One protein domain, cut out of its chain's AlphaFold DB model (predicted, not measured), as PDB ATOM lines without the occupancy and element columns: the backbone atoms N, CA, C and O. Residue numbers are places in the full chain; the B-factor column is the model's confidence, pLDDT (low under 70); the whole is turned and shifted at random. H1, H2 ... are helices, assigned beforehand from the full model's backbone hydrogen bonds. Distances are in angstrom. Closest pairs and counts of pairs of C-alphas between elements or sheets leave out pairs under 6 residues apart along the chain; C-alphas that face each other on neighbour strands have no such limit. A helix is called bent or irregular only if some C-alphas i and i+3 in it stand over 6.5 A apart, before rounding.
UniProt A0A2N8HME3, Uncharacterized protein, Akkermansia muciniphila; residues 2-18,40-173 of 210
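What this domain is: This is residues 2 to 18 and 40 to 173 of the 210 residues of an uncharacterized protein of Akkermansia muciniphila (UniProt A0A2N8HME3). This is a compact body of helices running mostly lengthwise, in which H5 and H6 lie side by side as a hairpin, H3 packs on H5, and the long H2 packs on H3. H1 runs slantwise between H2 and H6, touching H6 with residues 16 to 17 alone, and H7 packs on the outside of H1. The class is all helix: 151 residues are printed, with seven named helices, H1 to H7 in order along the chain, and no named strand. The whole is compact, with a radius of gyration of the C-alphas of 15.4 A and spans of 46 by 32 by 27 A.

How they stand to each other: The longest helix, H2, residues 40 to 68, has a kink of 32 degrees near residue 62 and is irregular, with C-alphas 63 and 66 lying 7.7 A apart. With H3, residues 73 to 85, it forms a hairpin, opposite ways at 35.3 degrees, only just a steep tilt; the closest C-alphas, Ser 57 and Ser 83, are 5.3 A apart. H2 touches H4, residues 89 to 93, with residues 49 to 53 alone; the closest C-alphas are Leu 53 and Leu 91, 5.6 A. H3 touches H5, residues 97 to 120, closest at the C-alphas of Leu 81 and Ser 110, 5.8 A. H5 and H6, residues 124 to 146, form a hairpin at a shallow tilt of 8 degrees, opposite ways, closest at the C-alphas of Val 106 and Cys 138, 6.0 A. H6 has a kink of 33 degrees near residue 140 and is only just irregular, with C-alphas 141 and 144 lying 6.8 A apart. H1, residues 2 to 17, touches H2, closest at the C-alphas of Val 6 and Ala 65, 5.8 A. H7, residues 153 to 173, touches H1 at a steep tilt of 64 degrees, closest at the C-alphas of Leu 11 and Met 166, 5.7 A; H7 is apart from H2 to H6. Every O i to N i+4 pair is within hydrogen-bond range in H3, H4, H5 and H7, against 10 of 12 in H1, 23 of 25 in H2 and 17 of 19 in H6.

Where its parts are: H2 spans 39.5 A from C-alpha 40 at (17.593, -26.390, 0.527) to C-alpha 68. H5 spans 34.6 A, H6 30.8 A, H7 30.1 A, H1 23.1 A, H3 18.8 A and H4 6.1 A. C-alpha 2 is at (11.782, -30.537, -38.346) and C-alpha 173 at (18.963, -45.572, -38.452).

The domain as a whole: The C-alphas of Glu 40 and Lys 121, the two farthest apart, are 47.5 A apart. Residues 19 to 39 are not printed, and C-alphas 18 and 40 are 25.7 A apart across this cut. Of the links that are printed whole, H6 to H7 is short and the others are tight. The mean pLDDT of the printed part is 74.0; 48 residues are under 70, among them residues 2 to 18 and 150 to 173.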
ATOM      1  N   MET A   2      11.506 -31.433 -39.507       29.97
ATOM      2  CA  MET A   2      11.782 -30.537 -38.346       29.97
ATOM      3  C   MET A   2      11.842 -31.190 -36.966       29.97
ATOM      4  O   MET A   2      12.494 -30.662 -36.069       29.97
ATOM      5  N   LEU A   3      11.158 -32.324 -36.776       33.78
ATOM      6  CA  LEU A   3      11.282 -33.065 -35.531       33.78
ATOM      7  C   LEU A   3      12.721 -33.543 -35.359       33.78
ATOM      8  O   LEU A   3      13.275 -33.296 -34.307       33.78
ATOM      9  N   ASN A   4      13.347 -34.128 -36.385       41.25
ATOM     10  CA  ASN A   4      14.555 -34.934 -36.240       41.25
ATOM     11  C   ASN A   4      15.781 -34.159 -35.775       41.25
ATOM     12  O   ASN A   4      16.581 -34.767 -35.083       41.25
ATOM     13  N   VAL A   5      15.951 -32.868 -36.084       39.28
ATOM     14  CA  VAL A   5      17.182 -32.166 -35.682       39.28
ATOM     15  C   VAL A   5      17.059 -31.373 -34.387       39.28
ATOM     16  O   VAL A   5      18.013 -31.346 -33.614       39.28
ATOM     17  N   VAL A   6      15.869 -30.860 -34.052       39.78
ATOM     18  CA  VAL A   6      15.563 -30.481 -32.656       39.78
ATOM     19  C   VAL A   6      15.620 -31.719 -31.774       39.78
ATOM     20  O   VAL A   6      16.173 -31.667 -30.682       39.78
ATOM     21  N   PHE A   7      15.128 -32.856 -32.273       40.94
ATOM     22  CA  PHE A   7      15.300 -34.135 -31.611       40.94
ATOM     23  C   PHE A   7      16.772 -34.420 -31.456       40.94
ATOM     24  O   PHE A   7      17.186 -34.473 -30.318       40.94
ATOM     25  N   CYS A   8      17.574 -34.524 -32.526       42.56
ATOM     26  CA  CYS A   8      19.010 -34.812 -32.461       42.56
ATOM     27  C   CYS A   8      19.755 -33.842 -31.540       42.56
ATOM     28  O   CYS A   8      20.753 -34.221 -30.936       42.56
ATOM     29  N   ALA A   9      19.229 -32.627 -31.368       42.06
ATOM     30  CA  ALA A   9      19.725 -31.648 -30.424       42.06
ATOM     31  C   ALA A   9      19.437 -31.905 -28.975       42.06
ATOM     32  O   ALA A   9      20.323 -31.819 -28.125       42.06
ATOM     33  N   VAL A  10      18.212 -32.296 -28.716       44.59
ATOM     34  CA  VAL A  10      17.827 -32.801 -27.425       44.59
ATOM     35  C   VAL A  10      18.398 -34.216 -27.202       44.59
ATOM     36  O   VAL A  10      18.658 -34.571 -26.065       44.59
ATOM     37  N   LEU A  11      18.711 -34.986 -28.251       40.78
ATOM     38  CA  LEU A  11      19.316 -36.319 -28.226       40.78
ATOM     39  C   LEU A  11      20.808 -36.222 -27.871       40.78
ATOM     40  O   LEU A  11      21.248 -36.824 -26.902       40.78
ATOM     41  N   ALA A  12      21.598 -35.396 -28.559       44.94
ATOM     42  CA  ALA A  12      23.007 -35.164 -28.225       44.94
ATOM     43  C   ALA A  12      23.183 -34.678 -26.772       44.94
ATOM     44  O   ALA A  12      24.186 -34.972 -26.121       44.94
ATOM     45  N   TRP A  13      22.163 -34.001 -26.244       50.59
ATOM     46  CA  TRP A  13      22.141 -33.438 -24.904       50.59
ATOM     47  C   TRP A  13      21.508 -34.369 -23.841       50.59
ATOM     48  O   TRP A  13      21.970 -34.438 -22.704       50.59
ATOM     49  N   ALA A  14      20.538 -35.205 -24.209       39.72
ATOM     50  CA  ALA A  14      20.069 -36.333 -23.400       39.72
ATOM     51  C   ALA A  14      21.133 -37.447 -23.316       39.72
ATOM     52  O   ALA A  14      21.181 -38.181 -22.332       39.72
ATOM     53  N   CYS A  15      22.064 -37.517 -24.277       41.06
ATOM     54  CA  CYS A  15      23.319 -38.272 -24.180       41.06
ATOM     55  C   CYS A  15      24.300 -37.689 -23.142       41.06
ATOM     56  O   CYS A  15      25.064 -38.449 -22.547       41.06
ATOM     57  N   TRP A  16      24.262 -36.377 -22.880       41.28
ATOM     58  CA  TRP A  16      25.078 -35.706 -21.854       41.28
ATOM     59  C   TRP A  16      24.605 -36.002 -20.426       41.28
ATOM     60  O   TRP A  16      25.404 -36.225 -19.523       41.28
ATOM     61  N   LEU A  17      23.291 -36.096 -20.218       39.97
ATOM     62  CA  LEU A  17      22.720 -36.612 -18.967       39.97
ATOM     63  C   LEU A  17      22.731 -38.168 -18.957       39.97
ATOM     64  O   LEU A  17      22.602 -38.815 -17.911       39.97
ATOM     65  N   GLY A  18      22.917 -38.765 -20.139       37.88
ATOM     66  CA  GLY A  18      22.747 -40.149 -20.606       37.88
ATOM     67  C   GLY A  18      23.308 -41.302 -19.786       37.88
ATOM     68  O   GLY A  18      22.690 -42.366 -19.715       37.88
ATOM     69  N   GLU A  40      18.595 -26.028   1.530       73.50
ATOM     70  CA  GLU A  40      17.593 -26.390   0.527       73.50
ATOM     71  C   GLU A  40      17.269 -25.216  -0.409       73.50
ATOM     72  O   GLU A  40      17.314 -25.369  -1.631       73.50
ATOM     73  N   GLU A  41      17.052 -24.013   0.131       75.56
ATOM     74  CA  GLU A  41      16.839 -22.799  -0.672       75.56
ATOM     75  C   GLU A  41      18.049 -22.454  -1.547       75.56
ATOM     76  O   GLU A  41      17.911 -21.998  -2.689       75.56
ATOM     77  N   LYS A  42      19.262 -22.650  -1.022       84.12
ATOM     78  CA  LYS A  42      20.488 -22.470  -1.803       84.12
ATOM     79  C   LYS A  42      20.567 -23.498  -2.929       84.12
ATOM     80  O   LYS A  42      20.786 -23.112  -4.072       84.12
ATOM     81  N   LEU A  43      20.323 -24.772  -2.630       79.06
ATOM     82  CA  LEU A  43      20.328 -25.848  -3.617       79.06
ATOM     83  C   LEU A  43      19.288 -25.621  -4.720       79.06
ATOM     84  O   LEU A  43      19.563 -25.893  -5.887       79.06
ATOM     85  N   PHE A  44      18.112 -25.093  -4.376       76.88
ATOM     86  CA  PHE A  44      17.086 -24.736  -5.351       76.88
ATOM     87  C   PHE A  44      17.557 -23.624  -6.297       76.88
ATOM     88  O   PHE A  44      17.458 -23.777  -7.513       76.88
ATOM     89  N   ARG A  45      18.128 -22.537  -5.759       81.56
ATOM     90  CA  ARG A  45      18.685 -21.437  -6.568       81.56
ATOM     91  C   ARG A  45      19.825 -21.899  -7.472       81.56
ATOM     92  O   ARG A  45      19.855 -21.547  -8.647       81.56
ATOM     93  N   ASP A  46      20.718 -22.716  -6.927       85.06
ATOM     94  CA  ASP A  46      21.851 -23.299  -7.639       85.06
ATOM     95  C   ASP A  46      21.376 -24.164  -8.824       85.06
ATOM     96  O   ASP A  46      21.884 -24.040  -9.940       85.06
ATOM     97  N   ARG A  47      20.347 -24.998  -8.613       78.12
ATOM     98  CA  ARG A  47      19.718 -25.799  -9.678       78.12
ATOM     99  C   ARG A  47      19.051 -24.931 -10.737       78.12
ATOM    100  O   ARG A  47      19.205 -25.197 -11.924       78.12
ATOM    101  N   ASP A  48      18.306 -23.918 -10.319       78.38
ATOM    102  CA  ASP A  48      17.576 -23.026 -11.219       78.38
ATOM    103  C   ASP A  48      18.531 -22.228 -12.128       78.38
ATOM    104  O   ASP A  48      18.284 -22.088 -13.326       78.38
ATOM    105  N   ALA A  49      19.686 -21.804 -11.604       84.44
ATOM    106  CA  ALA A  49      20.753 -21.196 -12.403       84.44
ATOM    107  C   ALA A  49      21.310 -22.155 -13.470       84.44
ATOM    108  O   ALA A  49      21.415 -21.785 -14.643       84.44
ATOM    109  N   ILE A  50      21.594 -23.407 -13.092       81.00
ATOM    110  CA  ILE A  50      22.052 -24.438 -14.035       81.00
ATOM    111  C   ILE A  50      20.981 -24.693 -15.109       81.00
ATOM    112  O   ILE A  50      21.303 -24.726 -16.295       81.00
ATOM    113  N   ILE A  51      19.702 -24.795 -14.731       74.69
ATOM    114  CA  ILE A  51      18.588 -24.991 -15.672       74.69
ATOM    115  C   ILE A  51      18.458 -23.809 -16.644       74.69
ATOM    116  O   ILE A  51      18.243 -24.030 -17.835       74.69
ATOM    117  N   ARG A  52      18.622 -22.559 -16.194       74.19
ATOM    118  CA  ARG A  52      18.610 -21.393 -17.098       74.19
ATOM    119  C   ARG A  52      19.730 -21.448 -18.130       74.19
ATOM    120  O   ARG A  52      19.482 -21.198 -19.311       74.19
ATOM    121  N   LEU A  53      20.944 -21.786 -17.697       83.00
ATOM    122  CA  LEU A  53      22.088 -21.960 -18.591       83.00
ATOM    123  C   LEU A  53      21.799 -23.045 -19.635       83.00
ATOM    124  O   LEU A  53      21.952 -22.824 -20.834       83.00
ATOM    125  N   MET A  54      21.303 -24.187 -19.168       74.56
ATOM    126  CA  MET A  54      20.885 -25.321 -19.986       74.56
ATOM    127  C   MET A  54      19.813 -24.944 -21.026       74.56
ATOM    128  O   MET A  54      19.936 -25.267 -22.209       74.56
ATOM    129  N   MET A  55      18.771 -24.227 -20.600       71.88
ATOM    130  CA  MET A  55      17.692 -23.764 -21.475       71.88
ATOM    131  C   MET A  55      18.196 -22.831 -22.566       71.88
ATOM    132  O   MET A  55      17.667 -22.859 -23.676       71.88
ATOM    133  N   TRP A  56      19.217 -22.019 -22.290       80.31
ATOM    134  CA  TRP A  56      19.756 -21.144 -23.317       80.31
ATOM    135  C   TRP A  56      20.377 -21.941 -24.473       80.31
ATOM    136  O   TRP A  56      20.021 -21.706 -25.626       80.31
ATOM    137  N   SER A  57      21.212 -22.945 -24.199       71.44
ATOM    138  CA  SER A  57      21.766 -23.785 -25.272       71.44
ATOM    139  C   SER A  57      20.669 -24.485 -26.089       71.44
ATOM    140  O   SER A  57      20.779 -24.557 -27.313       71.44
ATOM    141  N   MET A  58      19.569 -24.918 -25.456       69.69
ATOM    142  CA  MET A  58      18.413 -25.475 -26.177       69.69
ATOM    143  C   MET A  58      17.738 -24.443 -27.089       69.69
ATOM    144  O   MET A  58      17.535 -24.712 -28.269       69.69
ATOM    145  N   LEU A  59      17.438 -23.249 -26.574       69.94
ATOM    146  CA  LEU A  59      16.818 -22.170 -27.350       69.94
ATOM    147  C   LEU A  59      17.715 -21.700 -28.507       69.94
ATOM    148  O   LEU A  59      17.220 -21.316 -29.568       69.94
ATOM    149  N   TYR A  60      19.037 -21.725 -28.321       77.19
ATOM    150  CA  TYR A  60      20.003 -21.435 -29.379       77.19
ATOM    151  C   TYR A  60      19.869 -22.429 -30.540       77.19
ATOM    152  O   TYR A  60      19.834 -22.030 -31.707       77.19
ATOM    153  N   LEU A  61      19.768 -23.720 -30.218       72.31
ATOM    154  CA  LEU A  61      19.633 -24.798 -31.195       72.31
ATOM    155  C   LEU A  61      18.252 -24.800 -31.853       72.31
ATOM    156  O   LEU A  61      18.166 -24.934 -33.069       72.31
ATOM    157  N   GLU A  62      17.186 -24.560 -31.088       69.50
ATOM    158  CA  GLU A  62      15.815 -24.454 -31.597       69.50
ATOM    159  C   GLU A  62      15.697 -23.361 -32.667       69.50
ATOM    160  O   GLU A  62      15.186 -23.606 -33.760       69.50
ATOM    161  N   LYS A  63      16.268 -22.175 -32.419       74.00
ATOM    162  CA  LYS A  63      16.296 -21.084 -33.407       74.00
ATOM    163  C   LYS A  63      17.045 -21.444 -34.690       74.00
ATOM    164  O   LYS A  63      16.782 -20.852 -35.735       74.00
ATOM    165  N   ARG A  64      17.988 -22.386 -34.618       73.06
ATOM    166  CA  ARG A  64      18.776 -22.864 -35.761       73.06
ATOM    167  C   ARG A  64      18.225 -24.150 -36.372       73.06
ATOM    168  O   ARG A  64      18.712 -24.548 -37.425       73.06
ATOM    169  N   ALA A  65      17.201 -24.768 -35.792       68.12
ATOM    170  CA  ALA A  65      16.692 -26.067 -36.218       68.12
ATOM    171  C   ALA A  65      16.362 -26.178 -37.717       68.12
ATOM    172  O   ALA A  65      16.791 -27.158 -38.325       68.12
ATOM    173  N   PRO A  66      15.729 -25.178 -38.371       71.69
ATOM    174  CA  PRO A  66      15.470 -25.249 -39.812       71.69
ATOM    175  C   PRO A  66      16.742 -25.307 -40.670       71.69
ATOM    176  O   PRO A  66      16.712 -25.810 -41.792       71.69
ATOM    177  N   LEU A  67      17.852 -24.761 -40.161       69.75
ATOM    178  CA  LEU A  67      19.162 -24.836 -40.804       69.75
ATOM    179  C   LEU A  67      19.809 -26.191 -40.532       69.75
ATOM    180  O   LEU A  67      20.352 -26.796 -41.449       69.75
ATOM    181  N   LEU A  68      19.727 -26.671 -39.289       68.56
ATOM    182  CA  LEU A  68      20.331 -27.937 -38.879       68.56
ATOM    183  C   LEU A  68      19.700 -29.138 -39.606       68.56
ATOM    184  O   LEU A  68      20.418 -30.049 -39.991       68.56
ATOM    185  N   ASP A  69      18.396 -29.083 -39.896       64.94
ATOM    186  CA  ASP A  69      17.647 -30.052 -40.721       64.94
ATOM    187  C   ASP A  69      18.243 -30.310 -42.112       64.94
ATOM    188  O   ASP A  69      17.955 -31.329 -42.739       64.94
ATOM    189  N   ARG A  70      19.014 -29.353 -42.628       70.94
ATOM    190  CA  ARG A  70      19.581 -29.380 -43.981       70.94
ATOM    191  C   ARG A  70      21.100 -29.516 -43.967       70.94
ATOM    192  O   ARG A  70      21.711 -29.497 -45.033       70.94
ATOM    193  N   MET A  71      21.707 -29.588 -42.783       72.19
ATOM    194  CA  MET A  71      23.150 -29.694 -42.642       72.19
ATOM    195  C   MET A  71      23.600 -31.154 -42.689       72.19
ATOM    196  O   MET A  71      22.900 -32.032 -42.184       72.19
ATOM    197  N   PRO A  72      24.795 -31.415 -43.240       74.50
ATOM    198  CA  PRO A  72      25.443 -32.698 -43.038       74.50
ATOM    199  C   PRO A  72      25.824 -32.855 -41.553       74.50
ATOM    200  O   PRO A  72      25.867 -31.869 -40.803       74.50
ATOM    201  N   MET A  73      26.096 -34.086 -41.116       73.56
ATOM    202  CA  MET A  73      26.336 -34.413 -39.702       73.56
ATOM    203  C   MET A  73      27.452 -33.573 -39.067       73.56
ATOM    204  O   MET A  73      27.345 -33.167 -37.912       73.56
ATOM    205  N   GLU A  74      28.482 -33.223 -39.831       79.06
ATOM    206  CA  GLU A  74      29.569 -32.331 -39.425       79.06
ATOM    207  C   GLU A  74      29.043 -30.955 -38.998       79.06
ATOM    208  O   GLU A  74      29.435 -30.422 -37.958       79.06
ATOM    209  N   GLY A  75      28.120 -30.391 -39.783       79.19
ATOM    210  CA  GLY A  75      27.488 -29.105 -39.495       79.19
ATOM    211  C   GLY A  75      26.592 -29.171 -38.261       79.19
ATOM    212  O   GLY A  75      26.588 -28.246 -37.446       79.19
ATOM    213  N   VAL A  76      25.900 -30.296 -38.078       78.50
ATOM    214  CA  VAL A  76      25.078 -30.566 -36.894       78.50
ATOM    215  C   VAL A  76      25.953 -30.616 -35.633       78.50
ATOM    216  O   VAL A  76      25.711 -29.859 -34.693       78.50
ATOM    217  N   HIS A  77      27.024 -31.415 -35.629       78.88
ATOM    218  CA  HIS A  77      27.975 -31.505 -34.513       78.88
ATOM    219  C   HIS A  77      28.675 -30.174 -34.211       78.88
ATOM    220  O   HIS A  77      28.803 -29.795 -33.045       78.88
ATOM    221  N   ARG A  78      29.062 -29.416 -35.243       84.38
ATOM    222  CA  ARG A  78      29.627 -28.070 -35.079       84.38
ATOM    223  C   ARG A  78      28.654 -27.142 -34.354       84.38
ATOM    224  O   ARG A  78      29.038 -26.472 -33.398       84.38
ATOM    225  N   ALA A  79      27.389 -27.132 -34.767       81.94
ATOM    226  CA  ALA A  79      26.379 -26.278 -34.159       81.94
ATOM    227  C   ALA A  79      26.099 -26.617 -32.685       81.94
ATOM    228  O   ALA A  79      25.795 -25.703 -31.916       81.94
ATOM    229  N   PHE A  80      26.238 -27.884 -32.271       80.75
ATOM    230  CA  PHE A  80      26.188 -28.261 -30.850       80.75
ATOM    231  C   PHE A  80      27.292 -27.626 -30.034       80.75
ATOM    232  O   PHE A  80      27.043 -27.052 -28.979       80.75
ATOM    233  N   LEU A  81      28.523 -27.738 -30.513       84.00
ATOM    234  CA  LEU A  81      29.677 -27.213 -29.796       84.00
ATOM    235  C   LEU A  81      29.596 -25.686 -29.714       84.00
ATOM    236  O   LEU A  81      29.811 -25.102 -28.655       84.00
ATOM    237  N   GLU A  82      29.191 -25.040 -30.810       86.75
ATOM    238  CA  GLU A  82      28.943 -23.599 -30.840       86.75
ATOM    239  C   GLU A  82      27.835 -23.169 -29.868       86.75
ATOM    240  O   GLU A  82      27.968 -22.117 -29.250       86.75
ATOM    241  N   SER A  83      26.762 -23.953 -29.698       83.25
ATOM    242  CA  SER A  83      25.673 -23.597 -28.774       83.25
ATOM    243  C   SER A  83      26.098 -23.635 -27.307       83.25
ATOM    244  O   SER A  83      25.564 -22.878 -26.491       83.25
ATOM    245  N   TYR A  84      27.067 -24.488 -26.970       82.31
ATOM    246  CA  TYR A  84      27.668 -24.539 -25.642       82.31
ATOM    247  C   TYR A  84      28.609 -23.350 -25.408       82.31
ATOM    248  O   TYR A  84      28.516 -22.662 -24.394       82.31
ATOM    249  N   ILE A  85      29.470 -23.051 -26.383       86.75
ATOM    250  CA  ILE A  85      30.450 -21.953 -26.305       86.75
ATOM    251  C   ILE A  85      29.769 -20.575 -26.327       86.75
ATOM    252  O   ILE A  85      30.268 -19.613 -25.747       86.75
ATOM    253  N   ALA A  86      28.617 -20.461 -26.990       87.94
ATOM    254  CA  ALA A  86      27.859 -19.217 -27.105       87.94
ATOM    255  C   ALA A  86      27.042 -18.860 -25.848       87.94
ATOM    256  O   ALA A  86      26.281 -17.885 -25.864       87.94
ATOM    257  N   VAL A  87      27.153 -19.624 -24.756       86.25
ATOM    258  CA  VAL A  87      26.493 -19.296 -23.487       86.25
ATOM    259  C   VAL A  87      27.071 -17.984 -22.917       86.25
ATOM    260  O   VAL A  87      28.279 -17.879 -22.713       86.25
ATOM    261  N   PRO A  88      26.240 -16.961 -22.620       89.88
ATOM    262  CA  PRO A  88      26.665 -15.731 -21.989       89.88
ATOM    263  C   PRO A  88      27.344 -16.002 -20.659       89.88
ATOM    264  O   PRO A  88      26.774 -16.656 -19.787       89.88
ATOM    265  N   VAL A  89      28.507 -15.379 -20.475       92.00
ATOM    266  CA  VAL A  89      29.306 -15.459 -19.245       92.00
ATOM    267  C   VAL A  89      28.457 -15.187 -18.000       92.00
ATOM    268  O   VAL A  89      28.559 -15.926 -17.033       92.00
ATOM    269  N   ARG A  90      27.531 -14.218 -18.058       92.31
ATOM    270  CA  ARG A  90      26.611 -13.905 -16.948       92.31
ATOM    271  C   ARG A  90      25.784 -15.106 -16.464       92.31
ATOM    272  O   ARG A  90      25.595 -15.263 -15.269       92.31
ATOM    273  N   LEU A  91      25.324 -15.974 -17.373       88.31
ATOM    274  CA  LEU A  91      24.558 -17.172 -16.999       88.31
ATOM    275  C   LEU A  91      25.465 -18.218 -16.352       88.31
ATOM    276  O   LEU A  91      25.047 -18.925 -15.440       88.31
ATOM    277  N   VAL A  92      26.720 -18.293 -16.801       90.94
ATOM    278  CA  VAL A  92      27.730 -19.137 -16.161       90.94
ATOM    279  C   VAL A  92      28.009 -18.615 -14.758       90.94
ATOM    280  O   VAL A  92      28.028 -19.400 -13.825       90.94
ATOM    281  N   GLU A  93      28.171 -17.304 -14.575       93.56
ATOM    282  CA  GLU A  93      28.463 -16.671 -13.282       93.56
ATOM    283  C   GLU A  93      27.374 -16.871 -12.222       93.56
ATOM    284  O   GLU A  93      27.712 -16.956 -11.041       93.56
ATOM    285  N   GLU A  94      26.111 -17.008 -12.634       92.50
ATOM    286  CA  GLU A  94      24.990 -17.372 -11.756       92.50
ATOM    287  C   GLU A  94      25.075 -18.814 -11.229       92.50
ATOM    288  O   GLU A  94      24.440 -19.138 -10.226       92.50
ATOM    289  N   CYS A  95      25.837 -19.689 -11.891       89.75
ATOM    290  CA  CYS A  95      25.934 -21.094 -11.513       89.75
ATOM    291  C   CYS A  95      26.854 -21.322 -10.294       89.75
ATOM    292  O   CYS A  95      27.767 -20.529 -10.012       89.75
ATOM    293  N   PRO A  96      26.699 -22.467  -9.607       91.31
ATOM    294  CA  PRO A  96      27.558 -22.849  -8.490       91.31
ATOM    295  C   PRO A  96      29.050 -22.879  -8.857       91.31
ATOM    296  O   PRO A  96      29.397 -23.224  -9.990       91.31
ATOM    297  N   PRO A  97      29.975 -22.538  -7.936       93.62
ATOM    298  CA  PRO A  97      31.409 -22.466  -8.235       93.62
ATOM    299  C   PRO A  97      32.019 -23.751  -8.818       93.62
ATOM    300  O   PRO A  97      32.871 -23.675  -9.702       93.62
ATOM    301  N   ASP A  98      31.596 -24.921  -8.343       89.69
ATOM    302  CA  ASP A  98      32.060 -26.212  -8.855       89.69
ATOM    303  C   ASP A  98      31.519 -26.497 -10.263       89.69
ATOM    304  O   ASP A  98      32.285 -26.938 -11.124       89.69
ATOM    305  N   TYR A  99      30.261 -26.143 -10.540       87.44
ATOM    306  CA  TYR A  99      29.694 -26.180 -11.892       87.44
ATOM    307  C   TYR A  99      30.435 -25.245 -12.844       87.44
ATOM    308  O   TYR A  99      30.849 -25.677 -13.916       87.44
ATOM    309  N   ARG A 100      30.690 -23.995 -12.441       92.75
ATOM    310  CA  ARG A 100      31.443 -23.021 -13.252       92.75
ATOM    311  C   ARG A 100      32.826 -23.533 -13.625       92.75
ATOM    312  O   ARG A 100      33.243 -23.407 -14.772       92.75
ATOM    313  N   LYS A 101      33.532 -24.130 -12.663       93.38
ATOM    314  CA  LYS A 101      34.858 -24.704 -12.901       93.38
ATOM    315  C   LYS A 101      34.810 -25.781 -13.985       93.38
ATOM    316  O   LYS A 101      35.641 -25.761 -14.887       93.38
ATOM    317  N   VAL A 102      33.844 -26.696 -13.908       89.31
ATOM    318  CA  VAL A 102      33.688 -27.755 -14.914       89.31
ATOM    319  C   VAL A 102      33.218 -27.198 -16.253       89.31
ATOM    320  O   VAL A 102      33.755 -27.595 -17.283       89.31
ATOM    321  N   PHE A 103      32.290 -26.240 -16.251       90.44
ATOM    322  CA  PHE A 103      31.813 -25.579 -17.463       90.44
ATOM    323  C   PHE A 103      32.977 -25.022 -18.288       90.44
ATOM    324  O   PHE A 103      33.084 -25.312 -19.473       90.44
ATOM    325  N   TRP A 104      33.903 -24.291 -17.658       93.44
ATOM    326  CA  TRP A 104      35.044 -23.710 -18.370       93.44
ATOM    327  C   TRP A 104      36.041 -24.747 -18.895       93.44
ATOM    328  O   TRP A 104      36.652 -24.530 -19.940       93.44
ATOM    329  N   LEU A 105      36.191 -25.885 -18.213       92.88
ATOM    330  CA  LEU A 105      36.988 -26.999 -18.735       92.88
ATOM    331  C   LEU A 105      36.349 -27.579 -19.998       92.88
ATOM    332  O   LEU A 105      37.031 -27.791 -20.998       92.88
ATOM    333  N   VAL A 106      35.033 -27.786 -19.970       89.38
ATOM    334  CA  VAL A 106      34.299 -28.329 -21.114       89.38
ATOM    335  C   VAL A 106      34.221 -27.325 -22.267       89.38
ATOM    336  O   VAL A 106      34.354 -27.726 -23.419       89.38
ATOM    337  N   ASP A 107      34.099 -26.026 -21.994       92.38
ATOM    338  CA  ASP A 107      34.185 -24.962 -23.004       92.38
ATOM    339  C   ASP A 107      35.549 -24.973 -23.712       92.38
ATOM    340  O   ASP A 107      35.611 -24.957 -24.944       92.38
ATOM    341  N   ALA A 108      36.647 -25.096 -22.959       95.19
ATOM    342  CA  ALA A 108      37.985 -25.206 -23.533       95.19
ATOM    343  C   ALA A 108      38.138 -26.465 -24.405       95.19
ATOM    344  O   ALA A 108      38.663 -26.386 -25.518       95.19
ATOM    345  N   MET A 109      37.627 -27.612 -23.943       93.50
ATOM    346  CA  MET A 109      37.605 -28.850 -24.730       93.50
ATOM    347  C   MET A 109      36.757 -28.711 -25.999       93.50
ATOM    348  O   MET A 109      37.191 -29.138 -27.066       93.50
ATOM    349  N   SER A 110      35.588 -28.074 -25.904       91.44
ATOM    350  CA  SER A 110      34.686 -27.820 -27.035       91.44
ATOM    351  C   SER A 110      35.377 -26.971 -28.102       91.44
ATOM    352  O   SER A 110      35.323 -27.290 -29.288       91.44
ATOM    353  N   LYS A 111      36.077 -25.907 -27.685       95.12
ATOM    354  CA  LYS A 111      36.851 -25.029 -28.578       95.12
ATOM    355  C   LYS A 111      37.998 -25.772 -29.253       95.12
ATOM    356  O   LYS A 111      38.173 -25.638 -30.462       95.12
ATOM    357  N   ALA A 112      38.754 -26.567 -28.498       96.19
ATOM    358  CA  ALA A 112      39.845 -27.368 -29.045       96.19
ATOM    359  C   ALA A 112      39.330 -28.407 -30.054       96.19
ATOM    360  O   ALA A 112      39.901 -28.567 -31.133       96.19
ATOM    361  N   PHE A 113      38.219 -29.071 -29.737       94.25
ATOM    362  CA  PHE A 113      37.618 -30.059 -30.620       94.25
ATOM    363  C   PHE A 113      37.046 -29.421 -31.895       94.25
ATOM    364  O   PHE A 113      37.298 -29.925 -32.985       94.25
ATOM    365  N   LEU A 114      36.391 -28.258 -31.799       94.06
ATOM    366  CA  LEU A 114      35.962 -27.479 -32.969       94.06
ATOM    367  C   LEU A 114      37.128 -27.105 -33.890       94.06
ATOM    368  O   LEU A 114      37.036 -27.270 -35.106       94.06
ATOM    369  N   GLN A 115      38.234 -26.622 -33.320       95.69
ATOM    370  CA  GLN A 115      39.436 -26.300 -34.093       95.69
ATOM    371  C   GLN A 115      40.002 -27.537 -34.791       95.69
ATOM    372  O   GLN A 115      40.429 -27.455 -35.943       95.69
ATOM    373  N   ARG A 116      39.986 -28.689 -34.114       94.81
ATOM    374  CA  ARG A 116      40.427 -29.963 -34.683       94.81
ATOM    375  C   ARG A 116      39.526 -30.410 -35.831       94.81
ATOM    376  O   ARG A 116      40.049 -30.719 -36.897       94.81
ATOM    377  N   MET A 117      38.202 -30.367 -35.653       92.38
ATOM    378  CA  MET A 117      37.233 -30.672 -36.713       92.38
ATOM    379  C   MET A 117      37.513 -29.857 -37.979       92.38
ATOM    380  O   MET A 117      37.504 -30.408 -39.075       92.38
ATOM    381  N   GLU A 118      37.801 -28.561 -37.835       91.94
ATOM    382  CA  GLU A 118      38.093 -27.679 -38.966       91.94
ATOM    383  C   GLU A 118      39.461 -27.964 -39.603       91.94
ATOM    384  O   GLU A 118      39.567 -28.071 -40.826       91.94
ATOM    385  N   LYS A 119      40.507 -28.131 -38.786       95.88
ATOM    386  CA  LYS A 119      41.880 -28.364 -39.252       95.88
ATOM    387  C   LYS A 119      42.043 -29.716 -39.949       95.88
ATOM    388  O   LYS A 119      42.708 -29.792 -40.978       95.88
ATOM    389  N   GLU A 120      41.468 -30.766 -39.374       94.88
ATOM    390  CA  GLU A 120      41.571 -32.147 -39.865       94.88
ATOM    391  C   GLU A 120      40.447 -32.497 -40.849       94.88
ATOM    392  O   GLU A 120      40.515 -33.531 -41.502       94.88
ATOM    393  N   LYS A 121      39.450 -31.612 -41.015       92.44
ATOM    394  CA  LYS A 121      38.257 -31.835 -41.849       92.44
ATOM    395  C   LYS A 121      37.530 -33.132 -41.479       92.44
ATOM    396  O   LYS A 121      37.116 -33.884 -42.360       92.44
ATOM    397  N   LEU A 122      37.384 -33.373 -40.173       89.38
ATOM    398  CA  LEU A 122      36.747 -34.580 -39.643       89.38
ATOM    399  C   LEU A 122      35.323 -34.709 -40.192       89.38
ATOM    400  O   LEU A 122      34.512 -33.793 -40.043       89.38
ATOM    401  N   ALA A 123      35.032 -35.860 -40.792       86.88
ATOM    402  CA  ALA A 123      33.753 -36.153 -41.424       86.88
ATOM    403  C   ALA A 123      33.387 -37.638 -41.313       86.88
ATOM    404  O   ALA A 123      34.233 -38.492 -41.024       86.88
ATOM    405  N   GLY A 124      32.114 -37.957 -41.545       78.62
ATOM    406  CA  GLY A 124      31.614 -39.330 -41.600       78.62
ATOM    407  C   GLY A 124      31.981 -40.170 -40.369       78.62
ATOM    408  O   GLY A 124      31.806 -39.746 -39.226       78.62
ATOM    409  N   LYS A 125      32.492 -41.389 -40.597       79.00
ATOM    410  CA  LYS A 125      32.801 -42.359 -39.526       79.00
ATOM    411  C   LYS A 125      33.880 -41.862 -38.557       79.00
ATOM    412  O   LYS A 125      33.769 -42.110 -37.359       79.00
ATOM    413  N   GLU A 126      34.887 -41.151 -39.061       86.19
ATOM    414  CA  GLU A 126      35.972 -40.605 -38.239       86.19
ATOM    415  C   GLU A 126      35.445 -39.536 -37.278       86.19
ATOM    416  O   GLU A 126      35.722 -39.591 -36.080       86.19
ATOM    417  N   LEU A 127      34.593 -38.627 -37.772       83.25
ATOM    418  CA  LEU A 127      33.937 -37.645 -36.913       83.25
ATOM    419  C   LEU A 127      33.108 -38.323 -35.822       83.25
ATOM    420  O   LEU A 127      33.212 -37.932 -34.666       83.25
ATOM    421  N   ILE A 128      32.295 -39.325 -36.161       76.12
ATOM    422  CA  ILE A 128      31.440 -40.010 -35.179       76.12
ATOM    423  C   ILE A 128      32.286 -40.638 -34.064       76.12
ATOM    424  O   ILE A 128      31.958 -40.505 -32.883       76.12
ATOM    425  N   GLN A 129      33.393 -41.290 -34.427       78.62
ATOM    426  CA  GLN A 129      34.305 -41.902 -33.465       78.62
ATOM    427  C   GLN A 129      34.943 -40.853 -32.544       78.62
ATOM    428  O   GLN A 129      34.879 -40.980 -31.321       78.62
ATOM    429  N   GLU A 130      35.524 -39.804 -33.122       85.31
ATOM    430  CA  GLU A 130      36.204 -38.738 -32.380       85.31
ATOM    431  C   GLU A 130      35.232 -37.927 -31.515       85.31
ATOM    432  O   GLU A 130      35.519 -37.619 -30.356       85.31
ATOM    433  N   TYR A 131      34.031 -37.655 -32.031       78.81
ATOM    434  CA  TYR A 131      32.953 -37.019 -31.280       78.81
ATOM    435  C   TYR A 131      32.519 -37.889 -30.095       78.81
ATOM    436  O   TYR A 131      32.278 -37.369 -29.007       78.81
ATOM    437  N   GLY A 132      32.467 -39.215 -30.261       77.19
ATOM    438  CA  GLY A 132      32.181 -40.154 -29.175       77.19
ATOM    439  C   GLY A 132      33.222 -40.106 -28.051       77.19
ATOM    440  O   GLY A 132      32.856 -40.070 -26.873       77.19
ATOM    441  N   VAL A 133      34.511 -40.041 -28.401       82.56
ATOM    442  CA  VAL A 133      35.608 -39.872 -27.429       82.56
ATOM    443  C   VAL A 133      35.483 -38.534 -26.700       82.56
ATOM    444  O   VAL A 133      35.539 -38.494 -25.469       82.56
ATOM    445  N   TYR A 134      35.251 -37.452 -27.447       85.06
ATOM    446  CA  TYR A 134      35.029 -36.115 -26.902       85.06
ATOM    447  C   TYR A 134      33.855 -36.083 -25.907       85.06
ATOM    448  O   TYR A 134      34.024 -35.657 -24.763       85.06
ATOM    449  N   VAL A 135      32.683 -36.598 -26.299       78.62
ATOM    450  CA  VAL A 135      31.482 -36.631 -25.446       78.62
ATOM    451  C   VAL A 135      31.739 -37.421 -24.170       78.62
ATOM    452  O   VAL A 135      31.341 -36.986 -23.090       78.62
ATOM    453  N   LYS A 136      32.425 -38.565 -24.269       77.94
ATOM    454  CA  LYS A 136      32.769 -39.371 -23.097       77.94
ATOM    455  C   LYS A 136      33.618 -38.575 -22.102       77.94
ATOM    456  O   LYS A 136      33.288 -38.557 -20.919       77.94
ATOM    457  N   ALA A 137      34.644 -37.875 -22.578       80.94
ATOM    458  CA  ALA A 137      35.512 -37.069 -21.725       80.94
ATOM    459  C   ALA A 137      34.760 -35.892 -21.067       80.94
ATOM    460  O   ALA A 137      34.930 -35.637 -19.875       80.94
ATOM    461  N   CYS A 138      33.870 -35.209 -21.796       82.56
ATOM    462  CA  CYS A 138      33.007 -34.176 -21.209       82.56
ATOM    463  C   CYS A 138      32.087 -34.748 -20.122       82.56
ATOM    464  O   CYS A 138      31.943 -34.151 -19.053       82.56
ATOM    465  N   ASN A 139      31.502 -35.923 -20.365       77.62
ATOM    466  CA  ASN A 139      30.622 -36.589 -19.409       77.62
ATOM    467  C   ASN A 139      31.354 -36.983 -18.123       77.62
ATOM    468  O   ASN A 139      30.807 -36.789 -17.040       77.62
ATOM    469  N   GLU A 140      32.589 -37.478 -18.215       81.31
ATOM    470  CA  GLU A 140      33.415 -37.802 -17.044       81.31
ATOM    471  C   GLU A 140      33.662 -36.574 -16.148       81.31
ATOM    472  O   GLU A 140      33.690 -36.698 -14.923       81.31
ATOM    473  N   LEU A 141      33.764 -35.375 -16.737       82.44
ATOM    474  CA  LEU A 141      33.918 -34.120 -15.993       82.44
ATOM    475  C   LEU A 141      32.604 -33.607 -15.390       82.44
ATOM    476  O   LEU A 141      32.588 -33.109 -14.264       82.44
ATOM    477  N   LEU A 142      31.504 -33.696 -16.139       77.69
ATOM    478  CA  LEU A 142      30.210 -33.125 -15.751       77.69
ATOM    479  C   LEU A 142      29.444 -33.989 -14.758       77.69
ATOM    480  O   LEU A 142      28.776 -33.453 -13.871       77.69
ATOM    481  N   LEU A 143      29.553 -35.312 -14.882       75.69
ATOM    482  CA  LEU A 143      28.787 -36.281 -14.102       75.69
ATOM    483  C   LEU A 143      28.877 -36.042 -12.581       75.69
ATOM    484  O   LEU A 143      27.819 -35.965 -11.942       75.69
ATOM    485  N   PRO A 144      30.068 -35.864 -11.974       77.44
ATOM    486  CA  PRO A 144      30.174 -35.674 -10.529       77.44
ATOM    487  C   PRO A 144      29.504 -34.391 -10.035       77.44
ATOM    488  O   PRO A 144      29.039 -34.342  -8.899       77.44
ATOM    489  N   VAL A 145      29.462 -33.350 -10.869       78.94
ATOM    490  CA  VAL A 145      28.907 -32.050 -10.483       78.94
ATOM    491  C   VAL A 145      27.405 -32.011 -10.714       78.94
ATOM    492  O   VAL A 145      26.664 -31.659  -9.803       78.94
ATOM    493  N   VAL A 146      26.923 -32.454 -11.877       71.06
ATOM    494  CA  VAL A 146      25.481 -32.498 -12.174       71.06
ATOM    495  C   VAL A 146      24.736 -33.400 -11.183       71.06
ATOM    496  O   VAL A 146      23.626 -33.072 -10.773       71.06
ATOM    497  N   SER A 147      25.365 -34.479 -10.705       73.75
ATOM    498  CA  SER A 147      24.772 -35.366  -9.690       73.75
ATOM    499  C   SER A 147      24.521 -34.681  -8.336       73.75
ATOM    500  O   SER A 147      23.647 -35.113  -7.590       73.75
ATOM    501  N   ARG A 148      25.233 -33.589  -8.017       76.69
ATOM    502  CA  ARG A 148      24.995 -32.778  -6.803       76.69
ATOM    503  C   ARG A 148      23.807 -31.833  -6.949       76.69
ATOM    504  O   ARG A 148      23.225 -31.409  -5.953       76.69
ATOM    505  N   TYR A 149      23.428 -31.537  -8.187       74.81
ATOM    506  CA  TYR A 149      22.341 -30.636  -8.549       74.81
ATOM    507  C   TYR A 149      21.279 -31.398  -9.347       74.81
ATOM    508  O   TYR A 149      21.046 -31.079 -10.515       74.81
ATOM    509  N   PRO A 150      20.634 -32.427  -8.760       65.75
ATOM    510  CA  PRO A 150      19.716 -33.252  -9.518       65.75
ATOM    511  C   PRO A 150      18.556 -32.400 -10.029       65.75
ATOM    512  O   PRO A 150      17.952 -31.607  -9.298       65.75
ATOM    513  N   LEU A 151      18.249 -32.587 -11.310       61.09
ATOM    514  CA  LEU A 151      17.111 -31.949 -11.955       61.09
ATOM    515  C   LEU A 151      15.820 -32.318 -11.220       61.09
ATOM    516  O   LEU A 151      15.728 -33.388 -10.610       61.09
ATOM    517  N   SER A 152      14.809 -31.451 -11.299       59.88
ATOM    518  CA  SER A 152      13.490 -31.785 -10.759       59.88
ATOM    519  C   SER A 152      12.938 -33.043 -11.430       59.88
ATOM    520  O   SER A 152      13.281 -33.361 -12.571       59.88
ATOM    521  N   GLU A 153      12.055 -33.762 -10.741       59.62
ATOM    522  CA  GLU A 153      11.495 -35.021 -11.241       59.62
ATOM    523  C   GLU A 153      10.865 -34.871 -12.636       59.62
ATOM    524  O   GLU A 153      11.054 -35.721 -13.507       59.62
ATOM    525  N   ARG A 154      10.200 -33.738 -12.890       52.09
ATOM    526  CA  ARG A 154       9.629 -33.397 -14.199       52.09
ATOM    527  C   ARG A 154      10.697 -33.331 -15.293       52.09
ATOM    528  O   ARG A 154      10.504 -33.893 -16.366       52.09
ATOM    529  N   PHE A 155      11.828 -32.681 -15.024       56.00
ATOM    530  CA  PHE A 155      12.941 -32.631 -15.972       56.00
ATOM    531  C   PHE A 155      13.582 -34.008 -16.169       56.00
ATOM    532  O   PHE A 155      13.901 -34.372 -17.297       56.00
ATOM    533  N   GLN A 156      13.698 -34.815 -15.111       60.06
ATOM    534  CA  GLN A 156      14.198 -36.189 -15.217       60.06
ATOM    535  C   GLN A 156      13.269 -37.104 -16.028       60.06
ATOM    536  O   GLN A 156      13.730 -38.059 -16.649       60.06
ATOM    537  N   GLN A 157      11.953 -36.878 -15.991       56.88
ATOM    538  CA  GLN A 157      11.000 -37.614 -16.826       56.88
ATOM    539  C   GLN A 157      11.134 -37.224 -18.297       56.88
ATOM    540  O   GLN A 157      11.201 -38.109 -19.147       56.88
ATOM    541  N   VAL A 158      11.229 -35.920 -18.581       54.16
ATOM    542  CA  VAL A 158      11.461 -35.403 -19.939       54.16
ATOM    543  C   VAL A 158      12.753 -35.985 -20.510       54.16
ATOM    544  O   VAL A 158      12.729 -36.585 -21.578       54.16
ATOM    545  N   ASP A 159      13.852 -35.914 -19.760       56.91
ATOM    546  CA  ASP A 159      15.143 -36.490 -20.147       56.91
ATOM    547  C   ASP A 159      15.073 -38.015 -20.377       56.91
ATOM    548  O   ASP A 159      15.551 -38.511 -21.396       56.91
ATOM    549  N   ARG A 160      14.406 -38.778 -19.499       61.97
ATOM    550  CA  ARG A 160      14.208 -40.228 -19.698       61.97
ATOM    551  C   ARG A 160      13.456 -40.553 -20.986       61.97
ATOM    552  O   ARG A 160      13.831 -41.495 -21.684       61.97
ATOM    553  N   GLU A 161      12.390 -39.815 -21.275       59.25
ATOM    554  CA  GLU A 161      11.592 -40.038 -22.479       59.25
ATOM    555  C   GLU A 161      12.378 -39.666 -23.737       59.25
ATOM    556  O   GLU A 161      12.419 -40.446 -24.687       59.25
ATOM    557  N   LEU A 162      13.112 -38.555 -23.698       55.22
ATOM    558  CA  LEU A 162      14.022 -38.163 -24.770       55.22
ATOM    559  C   LEU A 162      15.046 -39.260 -25.061       55.22
ATOM    560  O   LEU A 162      15.195 -39.652 -26.213       55.22
ATOM    561  N   ARG A 163      15.676 -39.852 -24.039       57.06
ATOM    562  CA  ARG A 163      16.615 -40.977 -24.229       57.06
ATOM    563  C   ARG A 163      15.967 -42.233 -24.789       57.06
ATOM    564  O   ARG A 163      16.586 -42.944 -25.578       57.06
ATOM    565  N   ARG A 164      14.739 -42.554 -24.376       61.91
ATOM    566  CA  ARG A 164      14.015 -43.689 -24.964       61.91
ATOM    567  C   ARG A 164      13.830 -43.453 -26.459       61.91
ATOM    568  O   ARG A 164      14.084 -44.350 -27.261       61.91
ATOM    569  N   GLN A 165      13.426 -42.242 -26.818       53.28
ATOM    570  CA  GLN A 165      13.222 -41.869 -28.203       53.28
ATOM    571  C   GLN A 165      14.539 -41.806 -28.993       53.28
ATOM    572  O   GLN A 165      14.555 -42.213 -30.152       53.28
ATOM    573  N   MET A 166      15.651 -41.405 -28.360       55.44
ATOM    574  CA  MET A 166      16.999 -41.494 -28.940       55.44
ATOM    575  C   MET A 166      17.323 -42.900 -29.383       55.44
ATOM    576  O   MET A 166      17.668 -43.128 -30.535       55.44
ATOM    577  N   LYS A 167      17.215 -43.838 -28.440       57.75
ATOM    578  CA  LYS A 167      17.588 -45.220 -28.676       57.75
ATOM    579  C   LYS A 167      16.772 -45.790 -29.831       57.75
ATOM    580  O   LYS A 167      17.334 -46.377 -30.741       57.75
ATOM    581  N   ALA A 168      15.470 -45.507 -29.850       60.59
ATOM    582  CA  ALA A 168      14.597 -45.911 -30.945       60.59
ATOM    583  C   ALA A 168      14.995 -45.295 -32.301       60.59
ATOM    584  O   ALA A 168      14.908 -45.974 -33.323       60.59
ATOM    585  N   ALA A 169      15.425 -44.030 -32.334       53.28
ATOM    586  CA  ALA A 169      15.877 -43.371 -33.559       53.28
ATOM    587  C   ALA A 169      17.203 -43.959 -34.070       53.28
ATOM    588  O   ALA A 169      17.294 -44.300 -35.247       53.28
ATOM    589  N   THR A 170      18.188 -44.144 -33.188       55.06
ATOM    590  CA  THR A 170      19.490 -44.742 -33.525       55.06
ATOM    591  C   THR A 170      19.347 -46.194 -33.974       55.06
ATOM    592  O   THR A 170      19.918 -46.574 -34.993       55.06
ATOM    593  N   ASP A 171      18.537 -46.994 -33.276       64.75
ATOM    594  CA  ASP A 171      18.263 -48.385 -33.657       64.75
ATOM    595  C   ASP A 171      17.605 -48.449 -35.050       64.75
ATOM    596  O   ASP A 171      17.932 -49.309 -35.869       64.75
ATOM    597  N   ARG A 172      16.710 -47.499 -35.360       58.91
ATOM    598  CA  ARG A 172      16.068 -47.390 -36.677       58.91
ATOM    599  C   ARG A 172      17.046 -46.970 -37.776       58.91
ATOM    600  O   ARG A 172      16.965 -47.499 -38.879       58.91
ATOM    601  N   GLU A 173      17.945 -46.033 -37.499       57.72
ATOM    602  CA  GLU A 173      18.963 -45.572 -38.452       57.72
ATOM    603  C   GLU A 173      19.988 -46.670 -38.766       57.72
ATOM    604  O   GLU A 173      20.321 -46.893 -39.931       57.72
TER     605      GLU A 173